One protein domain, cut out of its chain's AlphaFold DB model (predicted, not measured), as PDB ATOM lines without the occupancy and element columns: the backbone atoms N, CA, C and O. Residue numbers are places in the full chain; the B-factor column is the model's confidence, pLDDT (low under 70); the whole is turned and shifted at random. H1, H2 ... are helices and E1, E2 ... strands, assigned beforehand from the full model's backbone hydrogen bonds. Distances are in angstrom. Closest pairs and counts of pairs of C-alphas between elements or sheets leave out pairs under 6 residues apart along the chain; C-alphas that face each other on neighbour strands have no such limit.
ATOM      1  N   VAL A   7     -19.814 -24.465 -40.513       97.06
ATOM      2  CA  VAL A   7     -19.712 -23.032 -40.231       97.06
ATOM      3  C   VAL A   7     -18.885 -22.871 -38.963       97.06
ATOM      4  O   VAL A   7     -19.211 -23.458 -37.931       97.06
ATOM      5  N   LYS A   8     -17.812 -22.084 -39.050       98.06
ATOM      6  CA  LYS A   8     -16.902 -21.797 -37.936       98.06
ATOM      7  C   LYS A   8     -17.363 -20.551 -37.174       98.06
ATOM      8  O   LYS A   8     -17.990 -19.678 -37.772       98.06
ATOM      9  N   ALA A   9     -17.055 -20.473 -35.884       97.44
ATOM     10  CA  ALA A   9     -17.193 -19.255 -35.093       97.44
ATOM     11  C   ALA A   9     -16.279 -18.133 -35.668       97.44
ATOM     12  O   ALA A   9     -15.270 -18.443 -36.307       97.44
ATOM     13  N   PRO A  10     -16.594 -16.836 -35.472       98.12
ATOM     14  CA  PRO A  10     -17.608 -16.322 -34.564       98.12
ATOM     15  C   PRO A  10     -19.042 -16.480 -35.069       98.12
ATOM     16  O   PRO A  10     -19.323 -16.256 -36.244       98.12
ATOM     17  N   TRP A  11     -19.952 -16.838 -34.163       97.94
ATOM     18  CA  TRP A  11     -21.387 -16.902 -34.450       97.94
ATOM     19  C   TRP A  11     -22.104 -15.651 -33.948       97.94
ATOM     20  O   TRP A  11     -21.767 -15.105 -32.895       97.94
ATOM     21  N   SER A  12     -23.117 -15.199 -34.685       98.00
ATOM     22  CA  SER A  12     -24.028 -14.164 -34.190       98.00
ATOM     23  C   SER A  12     -24.883 -14.692 -33.029       98.00
ATOM     24  O   SER A  12     -25.031 -15.899 -32.840       98.00
ATOM     25  N   LEU A  13     -25.502 -13.788 -32.265       98.19
ATOM     26  CA  LEU A  13     -26.436 -14.186 -31.205       98.19
ATOM     27  C   LEU A  13     -27.622 -14.991 -31.762       98.19
ATOM     28  O   LEU A  13     -28.007 -15.991 -31.162       98.19
ATOM     29  N   ASP A  14     -28.138 -14.620 -32.937       96.88
ATOM     30  CA  ASP A  14     -29.214 -15.361 -33.608       96.88
ATOM     31  C   ASP A  14     -28.772 -16.772 -34.001       96.88
ATOM     32  O   ASP A  14     -29.520 -17.735 -33.827       96.88
ATOM     33  N   GLN A  15     -27.529 -16.918 -34.466       97.19
ATOM     34  CA  GLN A  15     -26.936 -18.221 -34.745       97.19
ATOM     35  C   GLN A  15     -26.801 -19.062 -33.469       97.19
ATOM     36  O   GLN A  15     -27.135 -20.245 -33.492       97.19
ATOM     37  N   CYS A  16     -26.391 -18.476 -32.339       97.69
ATOM     38  CA  CYS A  16     -26.362 -19.189 -31.060       97.69
ATOM     39  C   CYS A  16     -27.762 -19.639 -30.616       97.69
ATOM     40  O   CYS A  16     -27.917 -20.765 -30.146       97.69
ATOM     41  N   VAL A  17     -28.781 -18.794 -30.790       95.94
ATOM     42  CA  VAL A  17     -30.177 -19.148 -30.486       95.94
ATOM     43  C   VAL A  17     -30.660 -20.289 -31.382       95.94
ATOM     44  O   VAL A  17     -31.302 -21.213 -30.884       95.94
ATOM     45  N   ALA A  18     -30.341 -20.264 -32.677       94.31
ATOM     46  CA  ALA A  18     -30.689 -21.343 -33.600       94.31
ATOM     47  C   ALA A  18     -30.026 -22.670 -33.197       94.31
ATOM     48  O   ALA A  18     -30.711 -23.682 -33.073       94.31
ATOM     49  N   LEU A  19     -28.729 -22.644 -32.879       95.19
ATOM     50  CA  LEU A  19     -27.999 -23.817 -32.394       95.19
ATOM     51  C   LEU A  19     -28.572 -24.367 -31.082       95.19
ATOM     52  O   LEU A  19     -28.674 -25.582 -30.927       95.19
ATOM     53  N   ALA A  20     -28.959 -23.494 -30.148       94.19
ATOM     54  CA  ALA A  20     -29.577 -23.910 -28.892       94.19
ATOM     55  C   ALA A  20     -30.917 -24.613 -29.156       94.19
ATOM     56  O   ALA A  20     -31.107 -25.748 -28.730       94.19
ATOM     57  N   ARG A  21     -31.785 -23.998 -29.971       91.75
ATOM     58  CA  ARG A  21     -33.064 -24.593 -30.398       91.75
ATOM     59  C   ARG A  21     -32.878 -25.936 -31.098       91.75
ATOM     60  O   ARG A  21     -33.675 -26.842 -30.889       91.75
ATOM     61  N   PHE A  22     -31.844 -26.063 -31.927       90.56
ATOM     62  CA  PHE A  22     -31.542 -27.312 -32.615       90.56
ATOM     63  C   PHE A  22     -31.171 -28.428 -31.629       90.56
ATOM     64  O   PHE A  22     -31.612 -29.559 -31.801       90.56
ATOM     65  N   GLN A  23     -30.406 -28.138 -30.573       90.81
ATOM     66  CA  GLN A  23     -30.116 -29.142 -29.539       90.81
ATOM     67  C   GLN A  23     -31.331 -29.468 -28.661       90.81
ATOM     68  O   GLN A  23     -31.465 -30.607 -28.222       90.81
ATOM     69  N   ASP A  24     -32.216 -28.495 -28.439       89.31
ATOM     70  CA  ASP A  24     -33.411 -28.654 -27.602       89.31
ATOM     71  C   ASP A  24     -34.564 -29.388 -28.311       89.31
ATOM     72  O   ASP A  24     -35.535 -29.768 -27.667       89.31
ATOM     73  N   CYS A  25     -34.494 -29.597 -29.632       84.06
ATOM     74  CA  CYS A  25     -35.598 -30.201 -30.391       84.06
ATOM     75  C   CYS A  25     -35.734 -31.725 -30.237       84.06
ATOM     76  O   CYS A  25     -36.660 -32.297 -30.801       84.06
ATOM     77  N   GLU A  26     -34.810 -32.382 -29.527       78.88
ATOM     78  CA  GLU A  26     -34.771 -33.831 -29.238       78.88
ATOM     79  C   GLU A  26     -34.723 -34.778 -30.460       78.88
ATOM     80  O   GLU A  26     -34.460 -35.970 -30.303       78.88
ATOM     81  N   PHE A  27     -34.881 -34.275 -31.689       77.69
ATOM     82  CA  PHE A  27     -34.782 -35.067 -32.921       77.69
ATOM     83  C   PHE A  27     -33.349 -35.504 -33.256       77.69
ATOM     84  O   PHE A  27     -33.151 -36.434 -34.037       77.69
ATOM     85  N   MET A  28     -32.343 -34.826 -32.699       77.88
ATOM     86  CA  MET A  28     -30.925 -35.055 -32.975       77.88
ATOM     87  C   MET A  28     -30.146 -35.115 -31.663       77.88
ATOM     88  O   MET A  28     -30.453 -34.397 -30.714       77.88
ATOM     89  N   HIS A  29     -29.101 -35.947 -31.614       83.38
ATOM     90  CA  HIS A  29     -28.213 -35.968 -30.454       83.38
ATOM     91  C   HIS A  29     -27.486 -34.621 -30.315       83.38
ATOM     92  O   HIS A  29     -26.876 -34.162 -31.286       83.38
ATOM     93  N   PRO A  30     -27.519 -33.989 -29.128       90.38
ATOM     94  CA  PRO A  30     -26.839 -32.722 -28.906       90.38
ATOM     95  C   PRO A  30     -25.320 -32.907 -28.933       90.38
ATOM     96  O   PRO A  30     -24.803 -34.003 -28.680       90.38
ATOM     97  N   PHE A  31     -24.580 -31.822 -29.165       93.75
ATOM     98  CA  PHE A  31     -23.144 -31.865 -28.945       93.75
ATOM     99  C   PHE A  31     -22.840 -31.971 -27.454       93.75
ATOM    100  O   PHE A  31     -23.400 -31.263 -26.612       93.75
ATOM    101  N   THR A  32     -21.912 -32.864 -27.134       95.50
ATOM    102  CA  THR A  32     -21.480 -33.138 -25.768       95.50
ATOM    103  C   THR A  32     -19.985 -32.909 -25.629       95.50
ATOM    104  O   THR A  32     -19.217 -33.031 -26.583       95.50
ATOM    105  N   CYS A  33     -19.569 -32.516 -24.431       96.31
ATOM    106  CA  CYS A  33     -18.178 -32.238 -24.131       96.31
ATOM    107  C   CYS A  33     -17.363 -33.535 -24.115       96.31
ATOM    108  O   CYS A  33     -17.637 -34.424 -23.310       96.31
ATOM    109  N   GLY A  34     -16.304 -33.623 -24.922       94.31
ATOM    110  CA  GLY A  34     -15.412 -34.786 -24.883       94.31
ATOM    111  C   GLY A  34     -14.555 -34.877 -23.614       94.31
ATOM    112  O   GLY A  34     -14.102 -35.963 -23.268       94.31
ATOM    113  N   ASN A  35     -14.381 -33.770 -22.880       96.31
ATOM    114  CA  ASN A  35     -13.649 -33.745 -21.605       96.31
ATOM    115  C   ASN A  35     -14.544 -34.010 -20.379       96.31
ATOM    116  O   ASN A  35     -14.035 -34.353 -19.314       96.31
ATOM    117  N   CYS A  36     -15.864 -33.815 -20.485       95.75
ATOM    118  CA  CYS A  36     -16.799 -33.957 -19.367       95.75
ATOM    119  C   CYS A  36     -17.969 -34.856 -19.770       95.75
ATOM    120  O   CYS A  36     -18.829 -34.453 -20.552       95.75
ATOM    121  N   GLN A  37     -18.015 -36.068 -19.212       93.06
ATOM    122  CA  GLN A  37     -19.042 -37.052 -19.553       93.06
ATOM    123  C   GLN A  37     -20.455 -36.530 -19.272       93.06
ATOM    124  O   GLN A  37     -20.740 -36.022 -18.190       93.06
ATOM    125  N   GLY A  38     -21.344 -36.681 -20.258       90.50
ATOM    126  CA  GLY A  38     -22.760 -36.328 -20.139       90.50
ATOM    127  C   GLY A  38     -23.061 -34.828 -20.164       90.50
ATOM    128  O   GLY A  38     -24.214 -34.443 -19.988       90.50
ATOM    129  N   VAL A  39     -22.063 -33.968 -20.390       95.88
ATOM    130  CA  VAL A  39     -22.274 -32.515 -20.409       95.88
ATOM    131  C   VAL A  39     -22.610 -32.047 -21.815       95.88
ATOM    132  O   VAL A  39     -21.777 -32.127 -22.716       95.88
ATOM    133  N   VAL A  40     -23.814 -31.505 -21.988       96.12
ATOM    134  CA  VAL A  40     -24.234 -30.831 -23.222       96.12
ATOM    135  C   VAL A  40     -23.510 -29.492 -23.357       96.12
ATOM    136  O   VAL A  40     -23.426 -28.713 -22.402       96.12
ATOM    137  N   LEU A  41     -22.978 -29.224 -24.548       97.19
ATOM    138  CA  LEU A  41     -22.307 -27.965 -24.847       97.19
ATOM    139  C   LEU A  41     -23.327 -26.853 -25.115       97.19
ATOM    140  O   LEU A  41     -24.382 -27.083 -25.705       97.19
ATOM    141  N   ARG A  42     -23.000 -25.626 -24.707       96.69
ATOM    142  CA  ARG A  42     -23.814 -24.430 -24.959       96.69
ATOM    143  C   ARG A  42     -23.209 -23.614 -26.099       96.69
ATOM    144  O   ARG A  42     -22.011 -23.342 -26.051       96.69
ATOM    145  N   PRO A  43     -23.989 -23.185 -27.098       97.56
ATOM    146  CA  PRO A  43     -23.462 -22.340 -28.155       97.56
ATOM    147  C   PRO A  43     -23.166 -20.938 -27.617       97.56
ATOM    148  O   PRO A  43     -23.947 -20.358 -26.862       97.56
ATOM    149  N   THR A  44     -22.036 -20.380 -28.030       97.50
ATOM    150  CA  THR A  44     -21.623 -19.004 -27.736       97.50
ATOM    151  C   THR A  44     -21.059 -18.365 -29.001       97.50
ATOM    152  O   THR A  44     -20.699 -19.092 -29.931       97.50
ATOM    153  N   PRO A  45     -20.890 -17.032 -29.051       98.25
ATOM    154  CA  PRO A  45     -20.236 -16.387 -30.184       98.25
ATOM    155  C   PRO A  45     -18.825 -16.900 -30.482       98.25
ATOM    156  O   PRO A  45     -18.342 -16.680 -31.582       98.25
ATOM    157  N   HIS A  46     -18.163 -17.586 -29.545       97.25
ATOM    158  CA  HIS A  46     -16.809 -18.118 -29.713       97.25
ATOM    159  C   HIS A  46     -16.762 -19.629 -29.979       97.25
ATOM    160  O   HIS A  46     -15.674 -20.177 -30.111       97.25
ATOM    161  N   GLY A  47     -17.911 -20.303 -30.070       97.56
ATOM    162  CA  GLY A  47     -17.987 -21.755 -30.232       97.56
ATOM    163  C   GLY A  47     -18.809 -22.438 -29.142       97.56
ATOM    164  O   GLY A  47     -19.578 -21.803 -28.410       97.56
ATOM    165  N   TRP A  48     -18.654 -23.752 -29.043       97.50
ATOM    166  CA  TRP A  48     -19.331 -24.604 -28.074       97.50
ATOM    167  C   TRP A  48     -18.639 -24.556 -26.710       97.50
ATOM    168  O   TRP A  48     -17.511 -25.013 -26.545       97.50
ATOM    169  N   LEU A  49     -19.345 -24.046 -25.704       97.12
ATOM    170  CA  LEU A  49     -18.862 -23.909 -24.337       97.12
ATOM    171  C   LEU A  49     -19.343 -25.068 -23.457       97.12
ATOM    172  O   LEU A  49     -20.541 -25.323 -23.332       97.12
ATOM    173  N   CYS A  50     -18.412 -25.722 -22.765       97.00
ATOM    174  CA  CYS A  50     -18.744 -26.615 -21.657       97.00
ATOM    175  C   CYS A  50     -19.055 -25.799 -20.395       97.00
ATOM    176  O   CYS A  50     -18.286 -24.913 -20.024       97.00
ATOM    177  N   ILE A  51     -20.138 -26.131 -19.684       95.31
ATOM    178  CA  ILE A  51     -20.543 -25.416 -18.459       95.31
ATOM    179  C   ILE A  51     -19.499 -25.489 -17.335       95.31
ATOM    180  O   ILE A  51     -19.444 -24.608 -16.483       95.31
ATOM    181  N   HIS A  52     -18.644 -26.513 -17.340       96.31
ATOM    182  CA  HIS A  52     -17.546 -26.645 -16.380       96.31
ATOM    183  C   HIS A  52     -16.290 -25.865 -16.782       96.31
ATOM    184  O   HIS A  52     -15.313 -25.885 -16.041       96.31
ATOM    185  N   ASN A  53     -16.297 -25.192 -17.939       92.62
ATOM    186  CA  ASN A  53     -15.161 -24.440 -18.467       92.62
ATOM    187  C   ASN A  53     -13.854 -25.265 -18.505       92.62
ATOM    188  O   ASN A  53     -12.783 -24.801 -18.127       92.62
ATOM    189  N   CYS A  54     -13.947 -26.524 -18.943       95.62
ATOM    190  CA  CYS A  54     -12.858 -27.507 -18.899       95.62
ATOM    191  C   CYS A  54     -11.831 -27.390 -20.044       95.62
ATOM    192  O   CYS A  54     -11.067 -28.325 -20.280       95.62
ATOM    193  N   GLY A  55     -11.851 -26.288 -20.800       92.25
ATOM    194  CA  GLY A  55     -10.944 -26.063 -21.930       92.25
ATOM    195  C   GLY A  55     -11.229 -26.908 -23.178       92.25
ATOM    196  O   GLY A  55     -10.365 -27.002 -24.041       92.25
ATOM    197  N   TRP A  56     -12.408 -27.537 -23.281       94.00
ATOM    198  CA  TRP A  56     -12.851 -28.157 -24.535       94.00
ATOM    199  C   TRP A  56     -12.995 -27.089 -25.622       94.00
ATOM    200  O   TRP A  56     -13.658 -26.078 -25.389       94.00
ATOM    201  N   ASP A  57     -12.403 -27.340 -26.790       91.75
ATOM    202  CA  ASP A  57     -12.406 -26.419 -27.924       91.75
ATOM    203  C   ASP A  57     -13.110 -27.060 -29.126       91.75
ATOM    204  O   ASP A  57     -12.650 -28.049 -29.702       91.75
ATOM    205  N   GLN A  58     -14.272 -26.512 -29.468       95.31
ATOM    206  CA  GLN A  58     -15.031 -26.872 -30.656       95.31
ATOM    207  C   GLN A  58     -15.755 -25.622 -31.151       95.31
ATOM    208  O   GLN A  58     -16.685 -25.123 -30.523       95.31
ATOM    209  N   ASP A  59     -15.363 -25.139 -32.315       97.25
ATOM    210  CA  ASP A  59     -15.780 -23.855 -32.883       97.25
ATOM    211  C   ASP A  59     -16.568 -24.021 -34.192       97.25
ATOM    212  O   ASP A  59     -16.679 -23.084 -34.976       97.25
ATOM    213  N   TRP A  60     -17.090 -25.219 -34.467       97.00
ATOM    214  CA  TRP A  60     -17.811 -25.530 -35.699       97.00
ATOM    215  C   TRP A  60     -19.186 -26.145 -35.428       97.00
ATOM    216  O   TRP A  60     -19.385 -26.884 -34.464       97.00
ATOM    217  N   ALA A  61     -20.131 -25.861 -36.319       95.94
ATOM    218  CA  ALA A  61     -21.431 -26.521 -36.403       95.94
ATOM    219  C   ALA A  61     -21.774 -26.782 -37.876       95.94
ATOM    220  O   ALA A  61     -21.241 -26.112 -38.763       95.94
ATOM    221  N   HIS A  62     -22.644 -27.749 -38.166       93.62
ATOM    222  CA  HIS A  62     -23.126 -27.927 -39.536       93.62
ATOM    223  C   HIS A  62     -24.122 -26.820 -39.902       93.62
ATOM    224  O   HIS A  62     -24.898 -26.366 -39.065       93.62
ATOM    225  N   ASN A  63     -24.115 -26.385 -41.160       93.88
ATOM    226  CA  ASN A  63     -24.929 -25.276 -41.652       93.88
ATOM    227  C   ASN A  63     -26.440 -25.483 -41.441       93.88
ATOM    228  O   ASN A  63     -27.133 -24.531 -41.106       93.88
ATOM    229  N   PHE A  64     -26.937 -26.714 -41.578       89.94
ATOM    230  CA  PHE A  64     -28.354 -27.022 -41.356       89.94
ATOM    231  C   PHE A  64     -28.796 -26.814 -39.899       89.94
ATOM    232  O   PHE A  64     -29.983 -26.682 -39.634       89.94
ATOM    233  N   MET A  65     -27.862 -26.763 -38.940       92.00
ATOM    234  CA  MET A  65     -28.189 -26.551 -37.525       92.00
ATOM    235  C   MET A  65     -28.597 -25.101 -37.219       92.00
ATOM    236  O   MET A  65     -29.062 -24.820 -36.118       92.00
ATOM    237  N   PHE A  66     -28.401 -24.171 -38.162       92.69
ATOM    238  CA  PHE A  66     -28.835 -22.775 -38.029       92.69
ATOM    239  C   PHE A  66     -30.247 -22.531 -38.574       92.69
ATOM    240  O   PHE A  66     -30.762 -21.419 -38.464       92.69
ATOM    241  N   GLU A  67     -30.867 -23.548 -39.162       87.44
ATOM    242  CA  GLU A  67     -32.239 -23.497 -39.654       87.44
ATOM    243  C   GLU A  67     -33.193 -24.082 -38.596       87.44
ATOM    244  O   GLU A  67     -32.767 -24.886 -37.759       87.44
ATOM    245  N   PRO A  68     -34.481 -23.685 -38.579       77.75
ATOM    246  CA  PRO A  68     -35.460 -24.303 -37.693       77.75
ATOM    247  C   PRO A  68     -35.478 -25.829 -37.884       77.75
ATOM    248  O   PRO A  68     -35.579 -26.283 -39.026       77.75
ATOM    249  N   PRO A  69     -35.396 -26.627 -36.801       71.12
ATOM    250  CA  PRO A  69     -35.452 -28.074 -36.920       71.12
ATOM    251  C   PRO A  69     -36.792 -28.470 -37.540       71.12
ATOM    252  O   PRO A  69     -37.860 -28.091 -37.057       71.12
ATOM    253  N   VAL A  70     -36.727 -29.206 -38.647       69.38
ATOM    254  CA  VAL A  70     -37.914 -29.747 -39.300       69.38
ATOM    255  C   VAL A  70     -38.364 -30.941 -38.473       69.38
ATOM    256  O   VAL A  70     -37.710 -31.980 -38.508       69.38
ATOM    257  N   ASP A  71     -39.466 -30.795 -37.737       69.12
ATOM    258  CA  ASP A  71     -40.139 -31.944 -37.134       69.12
ATOM    259  C   ASP A  71     -40.535 -32.910 -38.269       69.12
ATOM    260  O   ASP A  71     -41.352 -32.549 -39.129       69.12
ATOM    261  N   PRO A  72     -39.950 -34.120 -38.328       65.50
ATOM    262  CA  PRO A  72     -40.238 -35.067 -39.393       65.50
ATOM    263  C   PRO A  72     -41.714 -35.489 -39.406       65.50
ATOM    264  O   PRO A  72     -42.232 -35.792 -40.480       65.50
ATOM    265  N   LEU A  73     -42.424 -35.448 -38.271       65.81
ATOM    266  CA  LEU A  73     -43.868 -35.700 -38.221       65.81
ATOM    267  C   LEU A  73     -44.666 -34.512 -38.770       65.81
ATOM    268  O   LEU A  73     -45.583 -34.714 -39.569       65.81
ATOM    269  N   ALA A  74     -44.290 -33.276 -38.437       65.19
ATOM    270  CA  ALA A  74     -44.909 -32.088 -39.027       65.19
ATOM    271  C   ALA A  74     -44.712 -32.027 -40.552       65.19
ATOM    272  O   ALA A  74     -45.647 -31.714 -41.292       65.19
ATOM    273  N   ALA A  75     -43.521 -32.384 -41.042       61.00
ATOM    274  CA  ALA A  75     -43.230 -32.438 -42.472       61.00
ATOM    275  C   ALA A  75     -44.021 -33.535 -43.206       61.00
ATOM    276  O   ALA A  75     -44.382 -33.346 -44.370       61.00
ATOM    277  N   LEU A  76     -44.306 -34.663 -42.545       60.31
ATOM    278  CA  LEU A  76     -45.174 -35.715 -43.081       60.31
ATOM    279  C   LEU A  76     -46.643 -35.271 -43.124       60.31
ATOM    280  O   LEU A  76     -47.293 -35.465 -44.150       60.31
ATOM    281  N   HIS A  77     -47.152 -34.610 -42.079       60.78
ATOM    282  CA  HIS A  77     -48.519 -34.070 -42.074       60.78
ATOM    283  C   HIS A  77     -48.730 -32.997 -43.151       60.78
ATOM    284  O   HIS A  77     -49.749 -33.013 -43.837       60.78
ATOM    285  N   ALA A  78     -47.750 -32.118 -43.374       56.91
ATOM    286  CA  ALA A  78     -47.829 -31.098 -44.421       56.91
ATOM    287  C   ALA A  78     -47.910 -31.689 -45.845       56.91
ATOM    288  O   ALA A  78     -48.505 -31.080 -46.730       56.91
ATOM    289  N   ARG A  79     -47.338 -32.881 -46.073       56.56
ATOM    290  CA  ARG A  79     -47.376 -33.586 -47.370       56.56
ATOM    291  C   ARG A  79     -48.642 -34.421 -47.582       56.56
ATOM    292  O   ARG A  79     -48.900 -34.822 -48.708       56.56
ATOM    293  N   GLY A  80     -49.411 -34.689 -46.526       55.53
ATOM    294  CA  GLY A  80     -50.671 -35.440 -46.593       55.53
ATOM    295  C   GLY A  80     -51.914 -34.585 -46.865       55.53
ATOM    296  O   GLY A  80     -53.010 -35.130 -46.904       55.53
ATOM    297  N   GLN A  81     -51.764 -33.262 -47.023       53.75
ATOM    298  CA  GLN A  81     -52.880 -32.309 -47.140       53.75
ATOM    299  C   GLN A  81     -53.079 -31.753 -48.566       53.75
ATOM    300  O   GLN A  81     -53.949 -30.913 -48.779       53.75
TER     301      GLN A  81
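What this domain is: This is residues 7 to 81 of the 85 residues of an uncharacterized protein of marine sediment metagenome (UniProt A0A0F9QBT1). A small body of mostly loops has one helix, H1, packed on E1 of a tiny strand hairpin, E1 and E2; the short helix H2 packs on H1, and a tail, residues 73 to 81 with most of H3, sticks out and makes the length. A wide loop, residues 25 to 41, leads from the end of H1 to E1. The printed part has 75 residues, with three named helices and three named strands in the order H1, E1, E2, E3, H2, H3; the class is mixed, helices and strands, with only 33 residues in named elements, under half. The two-stranded sheet E1 - E2 is antiparallel, and E3 pairs with no named strand. The whole is only just loose, close to compact, with a radius of gyration of the C-alphas of 14.1 A, and spans 49 by 26 by 15 A.

Where its parts are: The printed part begins at Val 7, C-alpha at (-19.712, -23.032, -40.231). H1, residues 13 to 24, starts at C-alpha 13 at (-26.436, -14.186, -31.205) and is 16.5 A long. E1, residues 42 to 44, is 6.5 A long, and E2, residues 47 to 49, is 6.3 A long. E3, residues 60 to 62, is 7.0 A long. H2, residues 63 to 66, is 5.9 A long. H3, residues 72 to 79, is 10.8 A long and ends at C-alpha 79 at (-47.376, -33.586, -47.370).

How they stand to each other: Residues 7 to 8 form a short antiparallel pairing with residues 60 to 61 of E3. The closest C-alphas of H1 and E1 are those of Cys 16 and Pro 43, 5.2 A apart. E1 and E2 form a hairpin, antiparallel at 137 degrees; N 42 and O 49 are 2.8 A apart and N 44 and O 47 are 2.9 A apart, both within hydrogen-bond range. H1 and E2 are apart. The closest C-alphas of E2 and E3 are those of Gly 47 and Trp 60, 6.6 A apart. E3 and H2 meet only through their link. H1 and H2 touch, with the closest C-alphas, those of Ala 18 and Phe 66, 5.0 A apart. H3 touches no helix, and residues 73 to 81, of which 73 to 79 belong to H3, stand free. In H1 and H3 every O i to N i+4 pair is within hydrogen-bond range; H2 is too short for such a pair, and its 1 pair of O i and N i+3 is within range.

The domain as a whole: The C-alphas farthest apart are those of Gly 55 and Gln 81, 49.3 A. Without residues 73 to 81 the body spans 34 by 24 by 15 A, with a radius of gyration of 11.4 A. The printed part has no cut. The link from H1 to E1, 17 residues, is long; that from E2 to E3 is short, and those from E1 to E2, E3 to H2 and H2 to H3 are tight. The mean pLDDT of the printed part is 88.2, and residues 70 to 81 are under 70.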